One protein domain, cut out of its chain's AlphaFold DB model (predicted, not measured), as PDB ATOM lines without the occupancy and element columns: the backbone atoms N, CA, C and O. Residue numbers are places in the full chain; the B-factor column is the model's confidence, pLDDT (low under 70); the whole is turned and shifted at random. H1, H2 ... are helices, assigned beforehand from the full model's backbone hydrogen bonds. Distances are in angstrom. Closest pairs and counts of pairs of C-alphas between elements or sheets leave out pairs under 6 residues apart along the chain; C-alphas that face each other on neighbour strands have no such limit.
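Overview. This is residues 17 to 106 of the 356 residues of an uncharacterized protein of Plasmopara halstedii (UniProt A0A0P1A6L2). A helical hairpin, made of H3 and the long H4, is laid across a second, more widely spaced pair of antiparallel helices, H1 and H2. H4 crosses H2 and passes near H1, and its far end, residues 99 to 106, sticks out of the body as a free arm. The two pairs fit together rather loosely, with H2 and H4 making the only clear contact between them. The printed part has 90 residues, with four named helices in the order H1, H2, H3, H4 and no named strand, and its class is all helix. The whole is compact, with a radius of gyration of the C-alphas of 13.1 A and spans of 41 by 29 by 23 A.

Along the chain. The longest helix, H4, holds residues 84 to 105 and measures 31.8 A from first to last C-alpha, from (43.740, 60.885, 98.582) to (49.143, 61.350, 129.892). H3 holds residues 67 to 78 and measures 17.2 A. H2 holds residues 47 to 64 and measures 26.5 A. H1 holds residues 26 to 39 and measures 19.5 A; its C-alpha 26 is at (36.988, 48.997, 96.557).

Arrangement. H3 and H4 touch and form a helical hairpin, at a shallow tilt of 24 degrees, opposite ways; their closest C-alphas are those of Lys 78 and Ala 84, 3.9 A apart. H4 touches H3 with residues 84 to 94 alone. H4 also touches H2, where the closest C-alphas are those of Leu 54 and Leu 90, 6.4 A apart. Here residues 54 to 58 of H2 alone and residues 86 to 94 of H4 alone touch. H2 and H4 run the same way at a steep tilt of 68 degrees, only just short of about perpendicular. H2 and H3 are close but not clearly touching, with the C-alphas of Lys 62 and Leu 70 closest at 7.0 A. H1 touches no helix. H1 and H2 are close but not clearly touching, at a shallow tilt of 22 degrees, opposite ways, with the C-alphas of Ser 39 and Thr 50 closest at 7.8 A. H1 and H3 are close but not clearly touching, with the C-alphas of Val 29 and Val 77 closest at 7.5 A. H1 and H4 are near each other, with 6 pairs of C-alphas within 10 A. Every O i to N i+4 pair is within hydrogen-bond range in H1 and H4, against 13 of 14 in H2 and 6 of 8 in H3.

Size, cuts and confidence. The two C-alphas farthest apart are those of Ser 37 and Ser 106, 41.6 A. Without residues 99 to 106, the body spans 33 by 27 by 23 A. The printed part has no cut. The links from H2 to H3 and from H3 to H4 are tight, and that from H1 to H2 is short. The mean pLDDT of the printed part is 84.6; residue 19 and residues 39 to 45 are under 70.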
ATOM      1  N   ASP A  17      26.385  54.404 106.787       75.94
ATOM      2  CA  ASP A  17      26.758  53.476 107.847       75.94
ATOM      3  C   ASP A  17      28.204  52.998 107.640       75.94
ATOM      4  O   ASP A  17      28.490  52.016 106.939       75.94
ATOM      5  N   TRP A  18      29.129  53.728 108.258       76.88
ATOM      6  CA  TRP A  18      30.552  53.411 108.287       76.88
ATOM      7  C   TRP A  18      30.871  52.191 109.140       76.88
ATOM      8  O   TRP A  18      31.955  51.628 108.995       76.88
ATOM      9  N   GLN A  19      29.943  51.728 109.986       69.50
ATOM     10  CA  GLN A  19      30.201  50.565 110.818       69.50
ATOM     11  C   GLN A  19      30.431  49.338 109.928       69.50
ATOM     12  O   GLN A  19      31.358  48.572 110.154       69.50
ATOM     13  N   ASN A  20      29.659  49.152 108.865       77.38
ATOM     14  CA  ASN A  20      29.783  47.962 108.017       77.38
ATOM     15  C   ASN A  20      30.780  48.112 106.854       77.38
ATOM     16  O   ASN A  20      30.730  47.339 105.898       77.38
ATOM     17  N   ALA A  21      31.659  49.115 106.894       79.19
ATOM     18  CA  ALA A  21      32.613  49.370 105.824       79.19
ATOM     19  C   ALA A  21      33.946  48.650 106.102       79.19
ATOM     20  O   ALA A  21      34.639  48.969 107.062       79.19
ATOM     21  N   GLU A  22      34.309  47.671 105.268       85.56
ATOM     22  CA  GLU A  22      35.575  46.937 105.396       85.56
ATOM     23  C   GLU A  22      36.734  47.755 104.790       85.56
ATOM     24  O   GLU A  22      36.693  48.044 103.587       85.56
ATOM     25  N   PRO A  23      37.765  48.146 105.566       85.19
ATOM     26  CA  PRO A  23      38.896  48.904 105.035       85.19
ATOM     27  C   PRO A  23      39.673  48.125 103.971       85.19
ATOM     28  O   PRO A  23      39.573  46.905 103.877       85.19
ATOM     29  N   TYR A  24      40.489  48.824 103.179       88.12
ATOM     30  CA  TYR A  24      41.293  48.233 102.095       88.12
ATOM     31  C   TYR A  24      40.482  47.620 100.938       88.12
ATOM     32  O   TYR A  24      41.031  46.895 100.109       88.12
ATOM     33  N   THR A  25      39.184  47.922 100.842       90.75
ATOM     34  CA  THR A  25      38.301  47.410  99.785       90.75
ATOM     35  C   THR A  25      37.886  48.497  98.793       90.75
ATOM     36  O   THR A  25      37.772  49.676  99.134       90.75
ATOM     37  N   GLN A  26      37.575  48.094  97.557       88.19
ATOM     38  CA  GLN A  26      36.988  48.997  96.557       88.19
ATOM     39  C   GLN A  26      35.616  49.527  96.992       88.19
ATOM     40  O   GLN A  26      35.271  50.665  96.696       88.19
ATOM     41  N   SER A  27      34.847  48.744  97.757       89.25
ATOM     42  CA  SER A  27      33.592  49.213  98.355       89.25
ATOM     43  C   SER A  27      33.797  50.356  99.347       89.25
ATOM     44  O   SER A  27      32.974  51.264  99.391       89.25
ATOM     45  N   PHE A  28      34.882  50.337 100.124       89.38
ATOM     46  CA  PHE A  28      35.210  51.423 101.044       89.38
ATOM     47  C   PHE A  28      35.614  52.696 100.296       89.38
ATOM     48  O   PHE A  28      35.101  53.767 100.607       89.38
ATOM     49  N   VAL A  29      36.453  52.571  99.261       89.06
ATOM     50  CA  VAL A  29      36.826  53.705  98.392       89.06
ATOM     51  C   VAL A  29      35.595  54.297  97.728       89.06
ATOM     52  O   VAL A  29      35.386  55.496  97.834       89.06
ATOM     53  N   LYS A  30      34.723  53.462  97.156       89.69
ATOM     54  CA  LYS A  30      33.491  53.923  96.514       89.69
ATOM     55  C   LYS A  30      32.579  54.699  97.472       89.69
ATOM     56  O   LYS A  30      32.026  55.715  97.080       89.69
ATOM     57  N   ARG A  31      32.446  54.272  98.734       89.00
ATOM     58  CA  ARG A  31      31.676  55.026  99.745       89.00
ATOM     59  C   ARG A  31      32.306  56.382 100.060       89.00
ATOM     60  O   ARG A  31      31.589  57.359 100.252       89.00
ATOM     61  N   LEU A  32      33.637  56.448 100.132       87.25
ATOM     62  CA  LEU A  32      34.349  57.716 100.304       87.25
ATOM     63  C   LEU A  32      34.183  58.616  99.070       87.25
ATOM     64  O   LEU A  32      33.980  59.812  99.232       87.25
ATOM     65  N   GLU A  33      34.217  58.054  97.862       87.44
ATOM     66  CA  GLU A  33      33.971  58.773  96.606       87.44
ATOM     67  C   GLU A  33      32.538  59.300  96.521       87.44
ATOM     68  O   GLU A  33      32.354  60.468  96.212       87.44
ATOM     69  N   GLU A  34      31.527  58.491  96.852       86.94
ATOM     70  CA  GLU A  34      30.120  58.924  96.918       86.94
ATOM     71  C   GLU A  34      29.964  60.124  97.857       86.94
ATOM     72  O   GLU A  34      29.241  61.077  97.561       86.94
ATOM     73  N   LEU A  35      30.714  60.110  98.959       81.81
ATOM     74  CA  LEU A  35      30.748  61.209  99.897       81.81
ATOM     75  C   LEU A  35      31.447  62.445  99.308       81.81
ATOM     76  O   LEU A  35      30.899  63.541  99.418       81.81
ATOM     77  N   VAL A  36      32.589  62.290  98.623       77.19
ATOM     78  CA  VAL A  36      33.254  63.381  97.879       77.19
ATOM     79  C   VAL A  36      32.323  63.964  96.823       77.19
ATOM     80  O   VAL A  36      32.122  65.165  96.815       77.19
ATOM     81  N   SER A  37      31.688  63.148  95.987       79.00
ATOM     82  CA  SER A  37      30.791  63.617  94.926       79.00
ATOM     83  C   SER A  37      29.533  64.293  95.475       79.00
ATOM     84  O   SER A  37      29.039  65.246  94.880       79.00
ATOM     85  N   SER A  38      29.032  63.868  96.641       72.56
ATOM     86  CA  SER A  38      27.958  64.589  97.345       72.56
ATOM     87  C   SER A  38      28.424  65.917  97.964       72.56
ATOM     88  O   SER A  38      27.605  66.792  98.231       72.56
ATOM     89  N   SER A  39      29.737  66.079  98.158       63.66
ATOM     90  CA  SER A  39      30.378  67.213  98.832       63.66
ATOM     91  C   SER A  39      31.331  68.011  97.935       63.66
ATOM     92  O   SER A  39      32.027  68.893  98.428       63.66
ATOM     93  N   GLU A  40      31.355  67.779  96.619       55.25
ATOM     94  CA  GLU A  40      32.244  68.479  95.677       55.25
ATOM     95  C   GLU A  40      31.913  69.980  95.584       55.25
ATOM     96  O   GLU A  40      32.779  70.777  95.245       55.25
ATOM     97  N   ASN A  41      30.715  70.381  96.029       53.91
ATOM     98  CA  ASN A  41      30.346  71.781  96.276       53.91
ATOM     99  C   ASN A  41      30.641  72.271  97.716       53.91
ATOM    100  O   ASN A  41      30.521  73.457  97.992       53.91
ATOM    101  N   MET A  42      30.995  71.387  98.656       53.25
ATOM    102  CA  MET A  42      31.215  71.692 100.082       53.25
ATOM    103  C   MET A  42      32.696  71.754 100.478       53.25
ATOM    104  O   MET A  42      33.046  72.476 101.405       53.25
ATOM    105  N   ILE A  43      33.583  71.015  99.803       52.53
ATOM    106  CA  ILE A  43      34.996  70.884 100.209       52.53
ATOM    107  C   ILE A  43      35.793  72.193 100.050       52.53
ATOM    108  O   ILE A  43      36.802  72.376 100.740       52.53
ATOM    109  N   GLU A  44      35.370  73.104  99.169       55.75
ATOM    110  CA  GLU A  44      36.018  74.416  99.013       55.75
ATOM    111  C   GLU A  44      35.322  75.534  99.803       55.75
ATOM    112  O   GLU A  44      36.024  76.341 100.418       55.75
ATOM    113  N   ASP A  45      33.987  75.520  99.904       58.69
ATOM    114  CA  ASP A  45      33.229  76.636 100.491       58.69
ATOM    115  C   ASP A  45      32.716  76.383 101.925       58.69
ATOM    116  O   ASP A  45      32.608  77.329 102.707       58.69
ATOM    117  N   ASP A  46      32.481  75.126 102.333       74.81
ATOM    118  CA  ASP A  46      31.980  74.767 103.671       74.81
ATOM    119  C   ASP A  46      32.958  73.856 104.436       74.81
ATOM    120  O   ASP A  46      32.837  72.624 104.543       74.81
ATOM    121  N   LYS A  47      33.958  74.514 105.033       75.31
ATOM    122  CA  LYS A  47      34.953  73.876 105.906       75.31
ATOM    123  C   LYS A  47      34.307  73.114 107.064       75.31
ATOM    124  O   LYS A  47      34.866  72.110 107.496       75.31
ATOM    125  N   ILE A  48      33.155  73.565 107.566       72.81
ATOM    126  CA  ILE A  48      32.508  72.978 108.740       72.81
ATOM    127  C   ILE A  48      31.896  71.633 108.370       72.81
ATOM    128  O   ILE A  48      32.185  70.631 109.022       72.81
ATOM    129  N   ALA A  49      31.103  71.592 107.299       79.00
ATOM    130  CA  ALA A  49      30.506  70.355 106.810       79.00
ATOM    131  C   ALA A  49      31.568  69.300 106.494       79.00
ATOM    132  O   ALA A  49      31.443  68.142 106.897       79.00
ATOM    133  N   THR A  50      32.668  69.725 105.870       82.31
ATOM    134  CA  THR A  50      33.811  68.849 105.596       82.31
ATOM    135  C   THR A  50      34.382  68.252 106.888       82.31
ATOM    136  O   THR A  50      34.595  67.043 106.968       82.31
ATOM    137  N   GLN A  51      34.594  69.062 107.933       83.06
ATOM    138  CA  GLN A  51      35.098  68.560 109.216       83.06
ATOM    139  C   GLN A  51      34.115  67.614 109.913       83.06
ATOM    140  O   GLN A  51      34.542  66.574 110.409       83.06
ATOM    141  N   LYS A  52      32.811  67.923 109.921       82.56
ATOM    142  CA  LYS A  52      31.777  67.055 110.520       82.56
ATOM    143  C   LYS A  52      31.852  65.641 109.963       82.56
ATOM    144  O   LYS A  52      31.875  64.666 110.713       82.56
ATOM    145  N   VAL A  53      31.949  65.544 108.642       85.25
ATOM    146  CA  VAL A  53      32.015  64.260 107.954       85.25
ATOM    147  C   VAL A  53      33.327  63.531 108.239       85.25
ATOM    148  O   VAL A  53      33.306  62.345 108.563       85.25
ATOM    149  N   LEU A  54      34.465  64.226 108.173       88.94
ATOM    150  CA  LEU A  54      35.771  63.619 108.445       88.94
ATOM    151  C   LEU A  54      35.872  63.074 109.876       88.94
ATOM    152  O   LEU A  54      36.339  61.950 110.059       88.94
ATOM    153  N   TYR A  55      35.393  63.819 110.879       87.56
ATOM    154  CA  TYR A  55      35.339  63.331 112.261       87.56
ATOM    155  C   TYR A  55      34.383  62.141 112.411       87.56
ATOM    156  O   TYR A  55      34.744  61.165 113.058       87.56
ATOM    157  N   SER A  56      33.217  62.156 111.754       86.56
ATOM    158  CA  SER A  56      32.284  61.018 111.774       86.56
ATOM    159  C   SER A  56      32.910  59.729 111.218       86.56
ATOM    160  O   SER A  56      32.761  58.654 111.810       86.56
ATOM    161  N   ILE A  57      33.659  59.831 110.112       89.19
ATOM    162  CA  ILE A  57      34.408  58.705 109.533       89.19
ATOM    163  C   ILE A  57      35.490  58.234 110.509       89.19
ATOM    164  O   ILE A  57      35.586  57.038 110.788       89.19
ATOM    165  N   HIS A  58      36.292  59.166 111.035       90.75
ATOM    166  CA  HIS A  58      37.377  58.864 111.968       90.75
ATOM    167  C   HIS A  58      36.868  58.126 113.216       90.75
ATOM    168  O   HIS A  58      37.364  57.043 113.532       90.75
ATOM    169  N   ASP A  59      35.829  58.654 113.869       88.44
ATOM    170  CA  ASP A  59      35.234  58.071 115.075       88.44
ATOM    171  C   ASP A  59      34.676  56.667 114.808       88.44
ATOM    172  O   ASP A  59      34.875  55.746 115.605       88.44
ATOM    173  N   SER A  60      34.034  56.469 113.652       88.00
ATOM    174  CA  SER A  60      33.493  55.167 113.249       88.00
ATOM    175  C   SER A  60      34.593  54.122 113.044       88.00
ATOM    176  O   SER A  60      34.461  52.982 113.497       88.00
ATOM    177  N   LEU A  61      35.698  54.499 112.393       89.44
ATOM    178  CA  LEU A  61      36.842  53.609 112.190       89.44
ATOM    179  C   LEU A  61      37.535  53.288 113.520       89.44
ATOM    180  O   LEU A  61      37.864  52.129 113.784       89.44
ATOM    181  N   LYS A  62      37.702  54.289 114.387       90.56
ATOM    182  CA  LYS A  62      38.330  54.146 115.706       90.56
ATOM    183  C   LYS A  62      37.581  53.187 116.630       90.56
ATOM    184  O   LYS A  62      38.208  52.495 117.425       90.56
ATOM    185  N   GLN A  63      36.257  53.091 116.511       87.75
ATOM    186  CA  GLN A  63      35.466  52.121 117.276       87.75
ATOM    187  C   GLN A  63      35.737  50.658 116.883       87.75
ATOM    188  O   GLN A  63      35.487  49.760 117.686       87.75
ATOM    189  N   LYS A  64      36.221  50.397 115.661       85.31
ATOM    190  CA  LYS A  64      36.359  49.037 115.105       85.31
ATOM    191  C   LYS A  64      37.789  48.546 114.974       85.31
ATOM    192  O   LYS A  64      38.018  47.337 114.948       85.31
ATOM    193  N   HIS A  65      38.734  49.465 114.871       87.62
ATOM    194  CA  HIS A  65      40.116  49.154 114.548       87.62
ATOM    195  C   HIS A  65      41.047  49.574 115.679       87.62
ATOM    196  O   HIS A  65      40.785  50.530 116.406       87.62
ATOM    197  N   LEU A  66      42.158  48.850 115.831       85.44
ATOM    198  CA  LEU A  66      43.205  49.276 116.750       85.44
ATOM    199  C   LEU A  66      43.856  50.553 116.209       85.44
ATOM    200  O   LEU A  66      43.961  50.747 115.001       85.44
ATOM    201  N   GLU A  67      44.376  51.388 117.101       84.06
ATOM    202  CA  GLU A  67      45.022  52.663 116.753       84.06
ATOM    203  C   GLU A  67      46.125  52.509 115.686       84.06
ATOM    204  O   GLU A  67      46.219  53.292 114.745       84.06
ATOM    205  N   LYS A  68      46.917  51.432 115.767       83.81
ATOM    206  CA  LYS A  68      47.950  51.108 114.767       83.81
ATOM    207  C   LYS A  68      47.379  50.816 113.371       83.81
ATOM    208  O   LYS A  68      48.059  51.044 112.375       83.81
ATOM    209  N   ASP A  69      46.157  50.292 113.305       90.25
ATOM    210  CA  ASP A  69      45.503  49.925 112.053       90.25
ATOM    211  C   ASP A  69      44.922  51.175 111.383       90.25
ATOM    212  O   ASP A  69      44.996  51.288 110.163       90.25
ATOM    213  N   LEU A  70      44.454  52.161 112.159       90.88
ATOM    214  CA  LEU A  70      43.953  53.441 111.637       90.88
ATOM    215  C   LEU A  70      44.993  54.160 110.776       90.88
ATOM    216  O   LEU A  70      44.686  54.570 109.658       90.88
ATOM    217  N   VAL A  71      46.240  54.240 111.245       92.25
ATOM    218  CA  VAL A  71      47.341  54.852 110.483       92.25
ATOM    219  C   VAL A  71      47.514  54.164 109.131       92.25
ATOM    220  O   VAL A  71      47.585  54.830 108.100       92.25
ATOM    221  N   ASN A  72      47.519  52.831 109.121       92.81
ATOM    222  CA  ASN A  72      47.665  52.059 107.890       92.81
ATOM    223  C   ASN A  72      46.458  52.237 106.958       92.81
ATOM    224  O   ASN A  72      46.626  52.238 105.740       92.81
ATOM    225  N   ILE A  73      45.246  52.361 107.507       91.56
ATOM    226  CA  ILE A  73      44.027  52.620 106.734       91.56
ATOM    227  C   ILE A  73      44.142  53.989 106.058       91.56
ATOM    228  O   ILE A  73      43.956  54.082 104.847       91.56
ATOM    229  N   TYR A  74      44.510  55.040 106.795       94.44
ATOM    230  CA  TYR A  74      44.625  56.393 106.243       94.44
ATOM    231  C   TYR A  74      45.748  56.516 105.214       94.44
ATOM    232  O   TYR A  74      45.536  57.128 104.167       94.44
ATOM    233  N   GLU A  75      46.906  55.895 105.450       94.25
ATOM    234  CA  GLU A  75      47.982  55.833 104.452       94.25
ATOM    235  C   GLU A  75      47.535  55.105 103.184       94.25
ATOM    236  O   GLU A  75      47.806  55.570 102.080       94.25
ATOM    237  N   TRP A  76      46.773  54.018 103.307       94.88
ATOM    238  CA  TRP A  76      46.223  53.349 102.134       94.88
ATOM    239  C   TRP A  76      45.207  54.222 101.387       94.88
ATOM    240  O   TRP A  76      45.301  54.330 100.165       94.88
ATOM    241  N   VAL A  77      44.300  54.917 102.085       92.88
ATOM    242  CA  VAL A  77      43.352  55.865 101.461       92.88
ATOM    243  C   VAL A  77      44.093  56.977 100.708       92.88
ATOM    244  O   VAL A  77      43.690  57.326  99.602       92.88
ATOM    245  N   LYS A  78      45.218  57.483 101.239       94.69
ATOM    246  CA  LYS A  78      46.069  58.480 100.556       94.69
ATOM    247  C   LYS A  78      46.611  58.001  99.207       94.69
ATOM    248  O   LYS A  78      46.873  58.827  98.339       94.69
ATOM    249  N   THR A  79      46.783  56.690  99.020       94.69
ATOM    250  CA  THR A  79      47.251  56.122  97.742       94.69
ATOM    251  C   THR A  79      46.160  56.031  96.675       94.69
ATOM    252  O   THR A  79      46.475  55.803  95.508       94.69
ATOM    253  N   GLN A  80      44.888  56.210  97.044       95.19
ATOM    254  CA  GLN A  80      43.756  56.118  96.124       95.19
ATOM    255  C   GLN A  80      43.496  57.492  95.481       95.19
ATOM    256  O   GLN A  80      43.176  58.434  96.207       95.19
ATOM    257  N   PRO A  81      43.594  57.646  94.144       92.94
ATOM    258  CA  PRO A  81      43.595  58.963  93.495       92.94
ATOM    259  C   PRO A  81      42.404  59.866  93.842       92.94
ATOM    260  O   PRO A  81      42.601  61.051  94.098       92.94
ATOM    261  N   MET A  82      41.188  59.312  93.890       90.19
ATOM    262  CA  MET A  82      39.954  60.091  94.078       90.19
ATOM    263  C   MET A  82      39.719  60.535  95.526       90.19
ATOM    264  O   MET A  82      39.049  61.532  95.772       90.19
ATOM    265  N   VAL A  83      40.292  59.824  96.501       91.88
ATOM    266  CA  VAL A  83      40.049  60.058  97.937       91.88
ATOM    267  C   VAL A  83      41.334  60.366  98.707       91.88
ATOM    268  O   VAL A  83      41.330  60.443  99.936       91.88
ATOM    269  N   ALA A  84      42.436  60.615  97.993       92.31
ATOM    270  CA  ALA A  84      43.740  60.885  98.582       92.31
ATOM    271  C   ALA A  84      43.706  62.064  99.569       92.31
ATOM    272  O   ALA A  84      44.302  61.999 100.645       92.31
ATOM    273  N   LYS A  85      42.953  63.124  99.232       90.31
ATOM    274  CA  LYS A  85      42.755  64.298 100.098       90.31
ATOM    275  C   LYS A  85      42.064  63.924 101.412       90.31
ATOM    276  O   LYS A  85      42.518  64.362 102.465       90.31
ATOM    277  N   ILE A  86      41.035  63.071 101.370       90.62
ATOM    278  CA  ILE A  86      40.351  62.573 102.575       90.62
ATOM    279  C   ILE A  86      41.322  61.786 103.452       90.62
ATOM    280  O   ILE A  86      41.414  62.062 104.644       90.62
ATOM    281  N   GLY A  87      42.087  60.851 102.877       91.25
ATOM    282  CA  GLY A  87      43.111  60.114 103.630       91.25
ATOM    283  C   GLY A  87      44.147  61.049 104.268       91.25
ATOM    284  O   GLY A  87      44.567  60.844 105.407       91.25
ATOM    285  N   GLY A  88      44.506  62.119 103.549       90.88
ATOM    286  CA  GLY A  88      45.269  63.272 104.029       90.88
ATOM    287  C   GLY A  88      44.734  63.847 105.336       90.88
ATOM    288  O   GLY A  88      45.448  63.884 106.337       90.88
ATOM    289  N   GLU A  89      43.479  64.287 105.311       89.38
ATOM    290  CA  GLU A  89      42.825  64.948 106.441       89.38
ATOM    291  C   GLU A  89      42.517  63.990 107.600       89.38
ATOM    292  O   GLU A  89      42.779  64.335 108.750       89.38
ATOM    293  N   LEU A  90      42.066  62.761 107.326       90.88
ATOM    294  CA  LEU A  90      41.854  61.742 108.362       90.88
ATOM    295  C   LEU A  90      43.153  61.418 109.111       90.88
ATOM    296  O   LEU A  90      43.152  61.307 110.336       90.88
ATOM    297  N   GLY A  91      44.277  61.335 108.393       90.12
ATOM    298  CA  GLY A  91      45.590  61.153 109.010       90.12
ATOM    299  C   GLY A  91      46.019  62.335 109.888       90.12
ATOM    300  O   GLY A  91      46.681  62.126 110.904       90.12
ATOM    301  N   LYS A  92      45.632  63.570 109.536       88.56
ATOM    302  CA  LYS A  92      45.873  64.750 110.387       88.56
ATOM    303  C   LYS A  92      45.036  64.689 111.662       88.56
ATOM    304  O   LYS A  92      45.597  64.910 112.729       88.56
ATOM    305  N   ILE A  93      43.747  64.355 111.552       88.19
ATOM    306  CA  ILE A  93      42.840  64.190 112.700       88.19
ATOM    307  C   ILE A  93      43.397  63.136 113.668       88.19
ATOM    308  O   ILE A  93      43.528  63.394 114.859       88.19
ATOM    309  N   ASP A  94      43.822  61.985 113.152       90.19
ATOM    310  CA  ASP A  94      44.402  60.910 113.961       90.19
ATOM    311  C   ASP A  94      45.704  61.312 114.674       90.19
ATOM    312  O   ASP A  94      45.874  61.076 115.871       90.19
ATOM    313  N   ALA A  95      46.628  61.965 113.964       87.88
ATOM    314  CA  ALA A  95      47.861  62.472 114.565       87.88
ATOM    315  C   ALA A  95      47.575  63.513 115.664       87.88
ATOM    316  O   ALA A  95      48.243  63.547 116.699       87.88
ATOM    317  N   GLN A  96      46.557  64.344 115.452       83.31
ATOM    318  CA  GLN A  96      46.085  65.339 116.405       83.31
ATOM    319  C   GLN A  96      45.489  64.706 117.671       83.31
ATOM    320  O   GLN A  96      45.795  65.147 118.784       83.31
ATOM    321  N   GLU A  97      44.675  63.660 117.540       86.38
ATOM    322  CA  GLU A  97      44.151  62.932 118.698       86.38
ATOM    323  C   GLU A  97      45.257  62.247 119.501       86.38
ATOM    324  O   GLU A  97      45.250  62.291 120.733       86.38
ATOM    325  N   ARG A  98      46.248  61.663 118.820       88.50
ATOM    326  CA  ARG A  98      47.418  61.072 119.480       88.50
ATOM    327  C   ARG A  98      48.189  62.096 120.296       88.50
ATOM    328  O   ARG A  98      48.475  61.840 121.464       88.50
ATOM    329  N   LEU A  99      48.429  63.278 119.731       86.88
ATOM    330  CA  LEU A  99      49.052  64.384 120.453       86.88
ATOM    331  C   LEU A  99      48.245  64.777 121.704       86.88
ATOM    332  O   LEU A  99      48.826  64.961 122.772       86.88
ATOM    333  N   ILE A 100      46.913  64.869 121.607       85.19
ATOM    334  CA  ILE A 100      46.056  65.123 122.778       85.19
ATOM    335  C   ILE A 100      46.242  64.028 123.829       85.19
ATOM    336  O   ILE A 100      46.472  64.342 124.996       85.19
ATOM    337  N   ASN A 101      46.175  62.760 123.428       88.56
ATOM    338  CA  ASN A 101      46.309  61.630 124.342       88.56
ATOM    339  C   ASN A 101      47.677  61.624 125.041       88.56
ATOM    340  O   ASN A 101      47.770  61.278 126.218       88.56
ATOM    341  N   GLU A 102      48.744  62.018 124.346       90.19
ATOM    342  CA  GLU A 102      50.077  62.184 124.932       90.19
ATOM    343  C   GLU A 102      50.113  63.325 125.956       90.19
ATOM    344  O   GLU A 102      50.603  63.139 127.071       90.19
ATOM    345  N   ILE A 103      49.533  64.484 125.626       88.00
ATOM    346  CA  ILE A 103      49.449  65.637 126.535       88.00
ATOM    347  C   ILE A 103      48.644  65.281 127.788       88.00
ATOM    348  O   ILE A 103      49.058  65.607 128.901       88.00
ATOM    349  N   GLN A 104      47.531  64.570 127.627       87.56
ATOM    350  CA  GLN A 104      46.684  64.100 128.724       87.56
ATOM    351  C   GLN A 104      47.402  63.114 129.655       87.56
ATOM    352  O   GLN A 104      47.130  63.095 130.853       87.56
ATOM    353  N   LYS A 105      48.323  62.302 129.120       90.69
ATOM    354  CA  LYS A 105      49.143  61.350 129.892       90.69
ATOM    355  C   LYS A 105      50.363  61.995 130.551       90.69
ATOM    356  O   LYS A 105      51.032  61.342 131.352       90.69
ATOM    357  N   SER A 106      50.687  63.243 130.213       91.50
ATOM    358  CA  SER A 106      51.815  63.943 130.827       91.50
ATOM    359  C   SER A 106      51.581  64.163 132.328       91.50
ATOM    360  O   SER A 106      50.445  64.271 132.787       91.50
TER     361      SER A 106